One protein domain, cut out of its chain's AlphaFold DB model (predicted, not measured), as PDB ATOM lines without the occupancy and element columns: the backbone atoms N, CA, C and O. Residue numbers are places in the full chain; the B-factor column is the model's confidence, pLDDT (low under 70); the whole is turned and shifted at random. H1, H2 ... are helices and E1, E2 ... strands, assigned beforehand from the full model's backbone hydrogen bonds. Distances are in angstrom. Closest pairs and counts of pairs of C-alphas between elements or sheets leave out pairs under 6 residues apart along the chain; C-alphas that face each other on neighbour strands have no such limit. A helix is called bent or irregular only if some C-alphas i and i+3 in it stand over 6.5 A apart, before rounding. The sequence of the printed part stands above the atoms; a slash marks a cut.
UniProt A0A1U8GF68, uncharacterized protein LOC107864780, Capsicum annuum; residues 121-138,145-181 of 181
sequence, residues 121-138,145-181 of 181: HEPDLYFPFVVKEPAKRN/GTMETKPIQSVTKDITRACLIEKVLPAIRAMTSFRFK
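AT A GLANCE: This is residues 121 to 138 and 145 to 181 of the 181 residues of the protein "uncharacterized protein LOC107864780" of Capsicum annuum (UniProt A0A1U8GF68). A small ribbon of two antiparallel strands, E1 and E2, and one long bent helix, H1, make the two sides of an open V, with residues 152 to 156 at the corner and the stretch before E1 running into the space between the sides. The end of the helix and the last residues, 173 to 181, stick out from the rest. The printed part has 55 residues, with two named strands and one named helix in the order E1, E2, H1; its class is mixed, helices and strands. It is only just loose, close to extended, with a radius of gyration of the C-alphas of 14.9 A, and its outline is flat, spanning 51 by 29 by 13 A.

HOW THE PARTS SIT: From residue 121 the printed part reaches E1, residues 130 to 134. Its neighbour is E2, residues 147 to 151, antiparallel to it at 145 degrees between their N-to-C directions. The C-alphas of Lys 132 and Thr 149 face each other at 4.5 A, and those of Pro 134 and Met 147 at 4.4 A. N 133 and O 148 are within hydrogen-bond range at 2.8 A, as are N 131 and O 150 at 3.0 A. A tight link of 5 residues joins E2 to H1, residues 157 to 177. By its hydrogen bonds H1 was assigned as one helix, but it is bent: C-alphas 166 and 169 are 6.8 A apart. Its arms H1a, residues 157 to 166, and H1b, residues 169 to 177, stand at a shallow tilt of 31 degrees. In both arms every O i to N i+4 pair is within hydrogen-bond range. E1 is apart from H1a and from H1b, and E2 is apart from H1b.

IN THESE COORDINATES: E1 begins at C-alpha 130, at (-25.699, -49.955, 40.064), and is 12.9 A from first to last C-alpha. E2, from Met 147 to Pro 151, is 13.1 A long. H1a begins at C-alpha 157, at (-28.057, -41.502, 52.375), and is 14.2 A long. H1b is 12.4 A long and ends at C-alpha 177, at (-40.805, -29.367, 29.671).

THE WHOLE: The two C-alphas farthest apart, those of Asn 138 and Lys 181, are 50.6 A apart. Residues 139 to 144 are cut out, and C-alphas 138 and 145 are 8.5 A apart across the cut; the link from E1 to E2 is the one across it. Residues 173 to 181, of which 173 to 177 belong to H1, stand free; without them the body spans 39 by 30 by 12 A. Residue 181 is the chain's last. The mean pLDDT of the printed part is 73.4, and residues 121 to 128 and 174 to 181 are under 70 in this predicted model.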
ATOM      1  N   HIS A 121     -34.308 -47.321  22.342       50.47
ATOM      2  CA  HIS A 121     -34.234 -47.996  23.638       50.47
ATOM      3  C   HIS A 121     -35.302 -47.400  24.558       50.47
ATOM      4  O   HIS A 121     -35.429 -46.174  24.614       50.47
ATOM      5  N   GLU A 122     -36.063 -48.242  25.273       53.97
ATOM      6  CA  GLU A 122     -37.046 -47.762  26.254       53.97
ATOM      7  C   GLU A 122     -36.405 -46.688  27.148       53.97
ATOM      8  O   GLU A 122     -35.251 -46.852  27.565       53.97
ATOM      9  N   PRO A 123     -37.106 -45.577  27.446       54.22
ATOM     10  CA  PRO A 123     -36.593 -44.621  28.404       54.22
ATOM     11  C   PRO A 123     -36.431 -45.360  29.733       54.22
ATOM     12  O   PRO A 123     -37.416 -45.817  30.320       54.22
ATOM     13  N   ASP A 124     -35.183 -45.494  30.180       55.78
ATOM     14  CA  ASP A 124     -34.803 -46.112  31.447       55.78
ATOM     15  C   ASP A 124     -35.331 -45.259  32.612       55.78
ATOM     16  O   ASP A 124     -34.603 -44.536  33.285       55.78
ATOM     17  N   LEU A 125     -36.639 -45.325  32.869       52.44
ATOM     18  CA  LEU A 125     -37.271 -44.741  34.057       52.44
ATOM     19  C   LEU A 125     -36.963 -45.548  35.321       52.44
ATOM     20  O   LEU A 125     -37.331 -45.157  36.430       52.44
ATOM     21  N   TYR A 126     -36.290 -46.686  35.164       56.84
ATOM     22  CA  TYR A 126     -35.667 -47.393  36.259       56.84
ATOM     23  C   TYR A 126     -34.279 -46.787  36.477       56.84
ATOM     24  O   TYR A 126     -33.422 -46.872  35.605       56.84
ATOM     25  N   PHE A 127     -34.052 -46.178  37.644       67.69
ATOM     26  CA  PHE A 127     -32.734 -45.704  38.076       67.69
ATOM     27  C   PHE A 127     -32.098 -46.753  38.995       67.69
ATOM     28  O   PHE A 127     -32.213 -46.646  40.221       67.69
ATOM     29  N   PRO A 128     -31.478 -47.814  38.450       69.00
ATOM     30  CA  PRO A 128     -30.942 -48.880  39.272       69.00
ATOM     31  C   PRO A 128     -29.722 -48.368  40.054       69.00
ATOM     32  O   PRO A 128     -28.852 -47.680  39.509       69.00
ATOM     33  N   PHE A 129     -29.641 -48.712  41.344       74.12
ATOM     34  CA  PHE A 129     -28.481 -48.432  42.203       74.12
ATOM     35  C   PHE A 129     -27.313 -49.354  41.836       74.12
ATOM     36  O   PHE A 129     -27.016 -50.332  42.525       74.12
ATOM     37  N   VAL A 130     -26.698 -49.085  40.687       80.19
ATOM     38  CA  VAL A 130     -25.699 -49.955  40.064       80.19
ATOM     39  C   VAL A 130     -24.535 -49.091  39.591       80.19
ATOM     40  O   VAL A 130     -24.736 -48.020  39.016       80.19
ATOM     41  N   VAL A 131     -23.316 -49.552  39.855       80.19
ATOM     42  CA  VAL A 131     -22.072 -48.891  39.440       80.19
ATOM     43  C   VAL A 131     -21.473 -49.685  38.289       80.19
ATOM     44  O   VAL A 131     -21.475 -50.917  38.316       80.19
ATOM     45  N   LYS A 132     -20.988 -48.983  37.261       82.56
ATOM     46  CA  LYS A 132     -20.231 -49.603  36.173       82.56
ATOM     47  C   LYS A 132     -18.763 -49.682  36.586       82.56
ATOM     48  O   LYS A 132     -18.096 -48.657  36.649       82.56
ATOM     49  N   GLU A 133     -18.270 -50.881  36.866       83.19
ATOM     50  CA  GLU A 133     -16.865 -51.125  37.206       83.19
ATOM     51  C   GLU A 133     -16.195 -52.000  36.145       83.19
ATOM     52  O   GLU A 133     -16.827 -52.934  35.644       83.19
ATOM     53  N   PRO A 134     -14.909 -51.778  35.826       88.06
ATOM     54  CA  PRO A 134     -14.187 -52.668  34.934       88.06
ATOM     55  C   PRO A 134     -14.026 -54.060  35.557       88.06
ATOM     56  O   PRO A 134     -13.751 -54.238  36.751       88.06
ATOM     57  N   ALA A 135     -14.172 -55.075  34.714       84.31
ATOM     58  CA  ALA A 135     -13.897 -56.464  35.033       84.31
ATOM     59  C   ALA A 135     -12.461 -56.658  35.557       84.31
ATOM     60  O   ALA A 135     -11.503 -56.478  34.812       84.31
ATOM     61  N   LYS A 136     -12.298 -57.089  36.818       84.38
ATOM     62  CA  LYS A 136     -10.969 -57.319  37.426       84.38
ATOM     63  C   LYS A 136     -10.270 -58.600  36.952       84.38
ATOM     64  O   LYS A 136      -9.061 -58.716  37.109       84.38
ATOM     65  N   ARG A 137     -11.012 -59.594  36.456       81.56
ATOM     66  CA  ARG A 137     -10.477 -60.911  36.073       81.56
ATOM     67  C   ARG A 137     -11.051 -61.352  34.733       81.56
ATOM     68  O   ARG A 137     -12.219 -61.085  34.452       81.56
ATOM     69  N   ASN A 138     -10.238 -62.071  33.961       78.94
ATOM     70  CA  ASN A 138     -10.690 -62.798  32.778       78.94
ATOM     71  C   ASN A 138     -11.557 -63.993  33.206       78.94
ATOM     72  O   ASN A 138     -11.200 -64.727  34.126       78.94
ATOM     73  N   GLY A 145     -11.303 -55.801  32.018       86.44
ATOM     74  CA  GLY A 145     -11.568 -54.457  31.507       86.44
ATOM     75  C   GLY A 145     -12.971 -54.234  30.929       86.44
ATOM     76  O   GLY A 145     -13.383 -53.082  30.843       86.44
ATOM     77  N   THR A 146     -13.761 -55.270  30.608       87.25
ATOM     78  CA  THR A 146     -15.159 -55.070  30.177       87.25
ATOM     79  C   THR A 146     -15.973 -54.407  31.295       87.25
ATOM     80  O   THR A 146     -15.955 -54.875  32.434       87.25
ATOM     81  N   MET A 147     -16.668 -53.306  30.985       85.19
ATOM     82  CA  MET A 147     -17.462 -52.551  31.963       85.19
ATOM     83  C   MET A 147     -18.678 -53.360  32.404       85.19
ATOM     84  O   MET A 147     -19.549 -53.680  31.599       85.19
ATOM     85  N   GLU A 148     -18.756 -53.656  33.694       79.75
ATOM     86  CA  GLU A 148     -19.852 -54.409  34.283       79.75
ATOM     87  C   GLU A 148     -20.683 -53.567  35.222       79.75
ATOM     88  O   GLU A 148     -20.163 -52.853  36.075       79.75
ATOM     89  N   THR A 149     -21.991 -53.741  35.132       84.56
ATOM     90  CA  THR A 149     -22.956 -53.130  36.033       84.56
ATOM     91  C   THR A 149     -23.093 -54.020  37.275       84.56
ATOM     92  O   THR A 149     -23.716 -55.080  37.221       84.56
ATOM     93  N   LYS A 150     -22.503 -53.610  38.404       78.81
ATOM     94  CA  LYS A 150     -22.615 -54.316  39.691       78.81
ATOM     95  C   LYS A 150     -23.570 -53.606  40.647       78.81
ATOM     96  O   LYS A 150     -23.504 -52.378  40.759       78.81
ATOM     97  N   PRO A 151     -24.445 -54.345  41.353       83.69
ATOM     98  CA  PRO A 151     -25.338 -53.741  42.330       83.69
ATOM     99  C   PRO A 151     -24.524 -53.140  43.477       83.69
ATOM    100  O   PRO A 151     -23.586 -53.764  43.978       83.69
ATOM    101  N   ILE A 152     -24.894 -51.932  43.901       80.44
ATOM    102  CA  ILE A 152     -24.314 -51.317  45.093       80.44
ATOM    103  C   ILE A 152     -24.771 -52.135  46.301       80.44
ATOM    104  O   ILE A 152     -25.967 -52.294  46.535       80.44
ATOM    105  N   GLN A 153     -23.817 -52.674  47.060       73.38
ATOM    106  CA  GLN A 153     -24.114 -53.557  48.191       73.38
ATOM    107  C   GLN A 153     -24.685 -52.799  49.399       73.38
ATOM    108  O   GLN A 153     -25.516 -53.342  50.120       73.38
ATOM    109  N   SER A 154     -24.279 -51.543  49.607       79.38
ATOM    110  CA  SER A 154     -24.769 -50.688  50.690       79.38
ATOM    111  C   SER A 154     -25.281 -49.354  50.152       79.38
ATOM    112  O   SER A 154     -24.553 -48.547  49.580       79.38
ATOM    113  N   VAL A 155     -26.577 -49.109  50.335       79.62
ATOM    114  CA  VAL A 155     -27.236 -47.886  49.872       79.62
ATOM    115  C   VAL A 155     -27.272 -46.887  51.029       79.62
ATOM    116  O   VAL A 155     -28.124 -46.975  51.910       79.62
ATOM    117  N   THR A 156     -26.317 -45.957  51.058       89.38
ATOM    118  CA  THR A 156     -26.252 -44.889  52.070       89.38
ATOM    119  C   THR A 156     -27.082 -43.663  51.665       89.38
ATOM    120  O   THR A 156     -27.521 -43.513  50.517       89.38
ATOM    121  N   LYS A 157     -27.312 -42.750  52.618       82.31
ATOM    122  CA  LYS A 157     -28.057 -41.502  52.375       82.31
ATOM    123  C   LYS A 157     -27.399 -40.627  51.301       82.31
ATOM    124  O   LYS A 157     -28.105 -40.038  50.491       82.31
ATOM    125  N   ASP A 158     -26.073 -40.594  51.236       85.38
ATOM    126  CA  ASP A 158     -25.360 -39.770  50.253       85.38
ATOM    127  C   ASP A 158     -25.501 -40.331  48.835       85.38
ATOM    128  O   ASP A 158     -25.766 -39.583  47.895       85.38
ATOM    129  N   ILE A 159     -25.449 -41.659  48.692       83.19
ATOM    130  CA  ILE A 159     -25.633 -42.356  47.409       83.19
ATOM    131  C   ILE A 159     -27.055 -42.143  46.876       83.19
ATOM    132  O   ILE A 159     -27.257 -41.891  45.687       83.19
ATOM    133  N   THR A 160     -28.058 -42.216  47.755       81.25
ATOM    134  CA  THR A 160     -29.455 -41.952  47.373       81.25
ATOM    135  C   THR A 160     -29.681 -40.490  47.006       81.25
ATOM    136  O   THR A 160     -30.311 -40.218  45.985       81.25
ATOM    137  N   ARG A 161     -29.116 -39.549  47.772       87.00
ATOM    138  CA  ARG A 161     -29.171 -38.112  47.475       87.00
ATOM    139  C   ARG A 161     -28.520 -37.775  46.132       87.00
ATOM    140  O   ARG A 161     -29.137 -37.071  45.337       87.00
ATOM    141  N   ALA A 162     -27.327 -38.302  45.857       85.44
ATOM    142  CA  ALA A 162     -26.630 -38.104  44.587       85.44
ATOM    143  C   ALA A 162     -27.444 -38.655  43.406       85.44
ATOM    144  O   ALA A 162     -27.676 -37.949  42.431       85.44
ATOM    145  N   CYS A 163     -27.993 -39.869  43.537       82.06
ATOM    146  CA  CYS A 163     -28.840 -40.474  42.506       82.06
ATOM    147  C   CYS A 163     -30.085 -39.621  42.196       82.06
ATOM    148  O   CYS A 163     -30.435 -39.418  41.031       82.06
ATOM    149  N   LEU A 164     -30.735 -39.078  43.231       82.50
ATOM    150  CA  LEU A 164     -31.897 -38.206  43.064       82.50
ATOM    151  C   LEU A 164     -31.538 -36.912  42.323       82.50
ATOM    152  O   LEU A 164     -32.260 -36.517  41.409       82.50
ATOM    153  N   ILE A 165     -30.423 -36.277  42.689       85.00
ATOM    154  CA  ILE A 165     -29.983 -35.007  42.099       85.00
ATOM    155  C   ILE A 165     -29.509 -35.191  40.656       85.00
ATOM    156  O   ILE A 165     -29.906 -34.424  39.785       85.00
ATOM    157  N   GLU A 166     -28.677 -36.196  40.396       81.94
ATOM    158  CA  GLU A 166     -27.998 -36.361  39.107       81.94
ATOM    159  C   GLU A 166     -28.860 -37.059  38.059       81.94
ATOM    160  O   GLU A 166     -28.724 -36.785  36.870       81.94
ATOM    161  N   LYS A 167     -29.735 -37.979  38.480       79.62
ATOM    162  CA  LYS A 167     -30.486 -38.833  37.550       79.62
ATOM    163  C   LYS A 167     -31.980 -38.531  37.560       79.62
ATOM    164  O   LYS A 167     -32.574 -38.333  36.504       79.62
ATOM    165  N   VAL A 168     -32.590 -38.445  38.744       80.38
ATOM    166  CA  VAL A 168     -34.056 -38.362  38.870       80.38
ATOM    167  C   VAL A 168     -34.594 -36.962  38.566       80.38
ATOM    168  O   VAL A 168     -35.506 -36.821  37.751       80.38
ATOM    169  N   LEU A 169     -34.044 -35.916  39.191       79.19
ATOM    170  CA  LEU A 169     -34.522 -34.541  38.993       79.19
ATOM    171  C   LEU A 169     -34.391 -34.059  37.532       79.19
ATOM    172  O   LEU A 169     -35.356 -33.474  37.027       79.19
ATOM    173  N   PRO A 170     -33.281 -34.324  36.810       82.25
ATOM    174  CA  PRO A 170     -33.162 -33.951  35.402       82.25
ATOM    175  C   PRO A 170     -34.185 -34.659  34.510       82.25
ATOM    176  O   PRO A 170     -34.774 -34.020  33.640       82.25
ATOM    177  N   ALA A 171     -34.465 -35.942  34.765       71.62
ATOM    178  CA  ALA A 171     -35.462 -36.698  34.010       71.62
ATOM    179  C   ALA A 171     -36.883 -36.150  34.211       71.62
ATOM    180  O   ALA A 171     -37.627 -35.987  33.246       71.62
ATOM    181  N   ILE A 172     -37.242 -35.780  35.447       73.12
ATOM    182  CA  ILE A 172     -38.535 -35.141  35.741       73.12
ATOM    183  C   ILE A 172     -38.647 -33.797  35.013       73.12
ATOM    184  O   ILE A 172     -39.674 -33.522  34.395       73.12
ATOM    185  N   ARG A 173     -37.591 -32.970  35.040       73.56
ATOM    186  CA  ARG A 173     -37.567 -31.663  34.361       73.56
ATOM    187  C   ARG A 173     -37.691 -31.785  32.836       73.56
ATOM    188  O   ARG A 173     -38.353 -30.953  32.212       73.56
ATOM    189  N   ALA A 174     -37.067 -32.801  32.241       69.31
ATOM    190  CA  ALA A 174     -37.193 -33.090  30.814       69.31
ATOM    191  C   ALA A 174     -38.630 -33.501  30.449       69.31
ATOM    192  O   ALA A 174     -39.193 -32.995  29.481       69.31
ATOM    193  N   MET A 175     -39.251 -34.348  31.275       55.03
ATOM    194  CA  MET A 175     -40.614 -34.840  31.062       55.03
ATOM    195  C   MET A 175     -41.669 -33.733  31.190       55.03
ATOM    196  O   MET A 175     -42.620 -33.682  30.414       55.03
ATOM    197  N   THR A 176     -41.494 -32.802  32.134       54.31
ATOM    198  CA  THR A 176     -42.424 -31.676  32.309       54.31
ATOM    199  C   THR A 176     -42.254 -30.588  31.252       54.31
ATOM    200  O   THR A 176     -43.255 -30.004  30.840       54.31
ATOM    201  N   SER A 177     -41.037 -30.349  30.749       49.72
ATOM    202  CA  SER A 177     -40.805 -29.367  29.671       49.72
ATOM    203  C   SER A 177     -41.442 -29.773  28.335       49.72
ATOM    204  O   SER A 177     -41.748 -28.904  27.525       49.72
ATOM    205  N   PHE A 178     -41.684 -31.068  28.108       45.31
ATOM    206  CA  PHE A 178     -42.294 -31.592  26.877       45.31
ATOM    207  C   PHE A 178     -43.834 -31.513  26.860       45.31
ATOM    208  O   PHE A 178     -44.448 -31.729  25.823       45.31
ATOM    209  N   ARG A 179     -44.473 -31.223  28.002       39.94
ATOM    210  CA  ARG A 179     -45.942 -31.259  28.158       39.94
ATOM    211  C   ARG A 179     -46.631 -29.899  27.972       39.94
ATOM    212  O   ARG A 179     -47.855 -29.845  27.945       39.94
ATOM    213  N   PHE A 180     -45.862 -28.814  27.873       40.31
ATOM    214  CA  PHE A 180     -46.361 -27.430  27.804       40.31
ATOM    215  C   PHE A 180     -45.945 -26.688  26.521       40.31
ATOM    216  O   PHE A 180     -45.937 -25.458  26.494       40.31
ATOM    217  N   LYS A 181     -45.598 -27.422  25.464       41.75
ATOM    218  CA  LYS A 181     -45.299 -26.893  24.133       41.75
ATOM    219  C   LYS A 181     -46.172 -27.611  23.115       41.75
ATOM    220  O   LYS A 181     -46.606 -26.934  22.163       41.75
TER     221      LYS A 181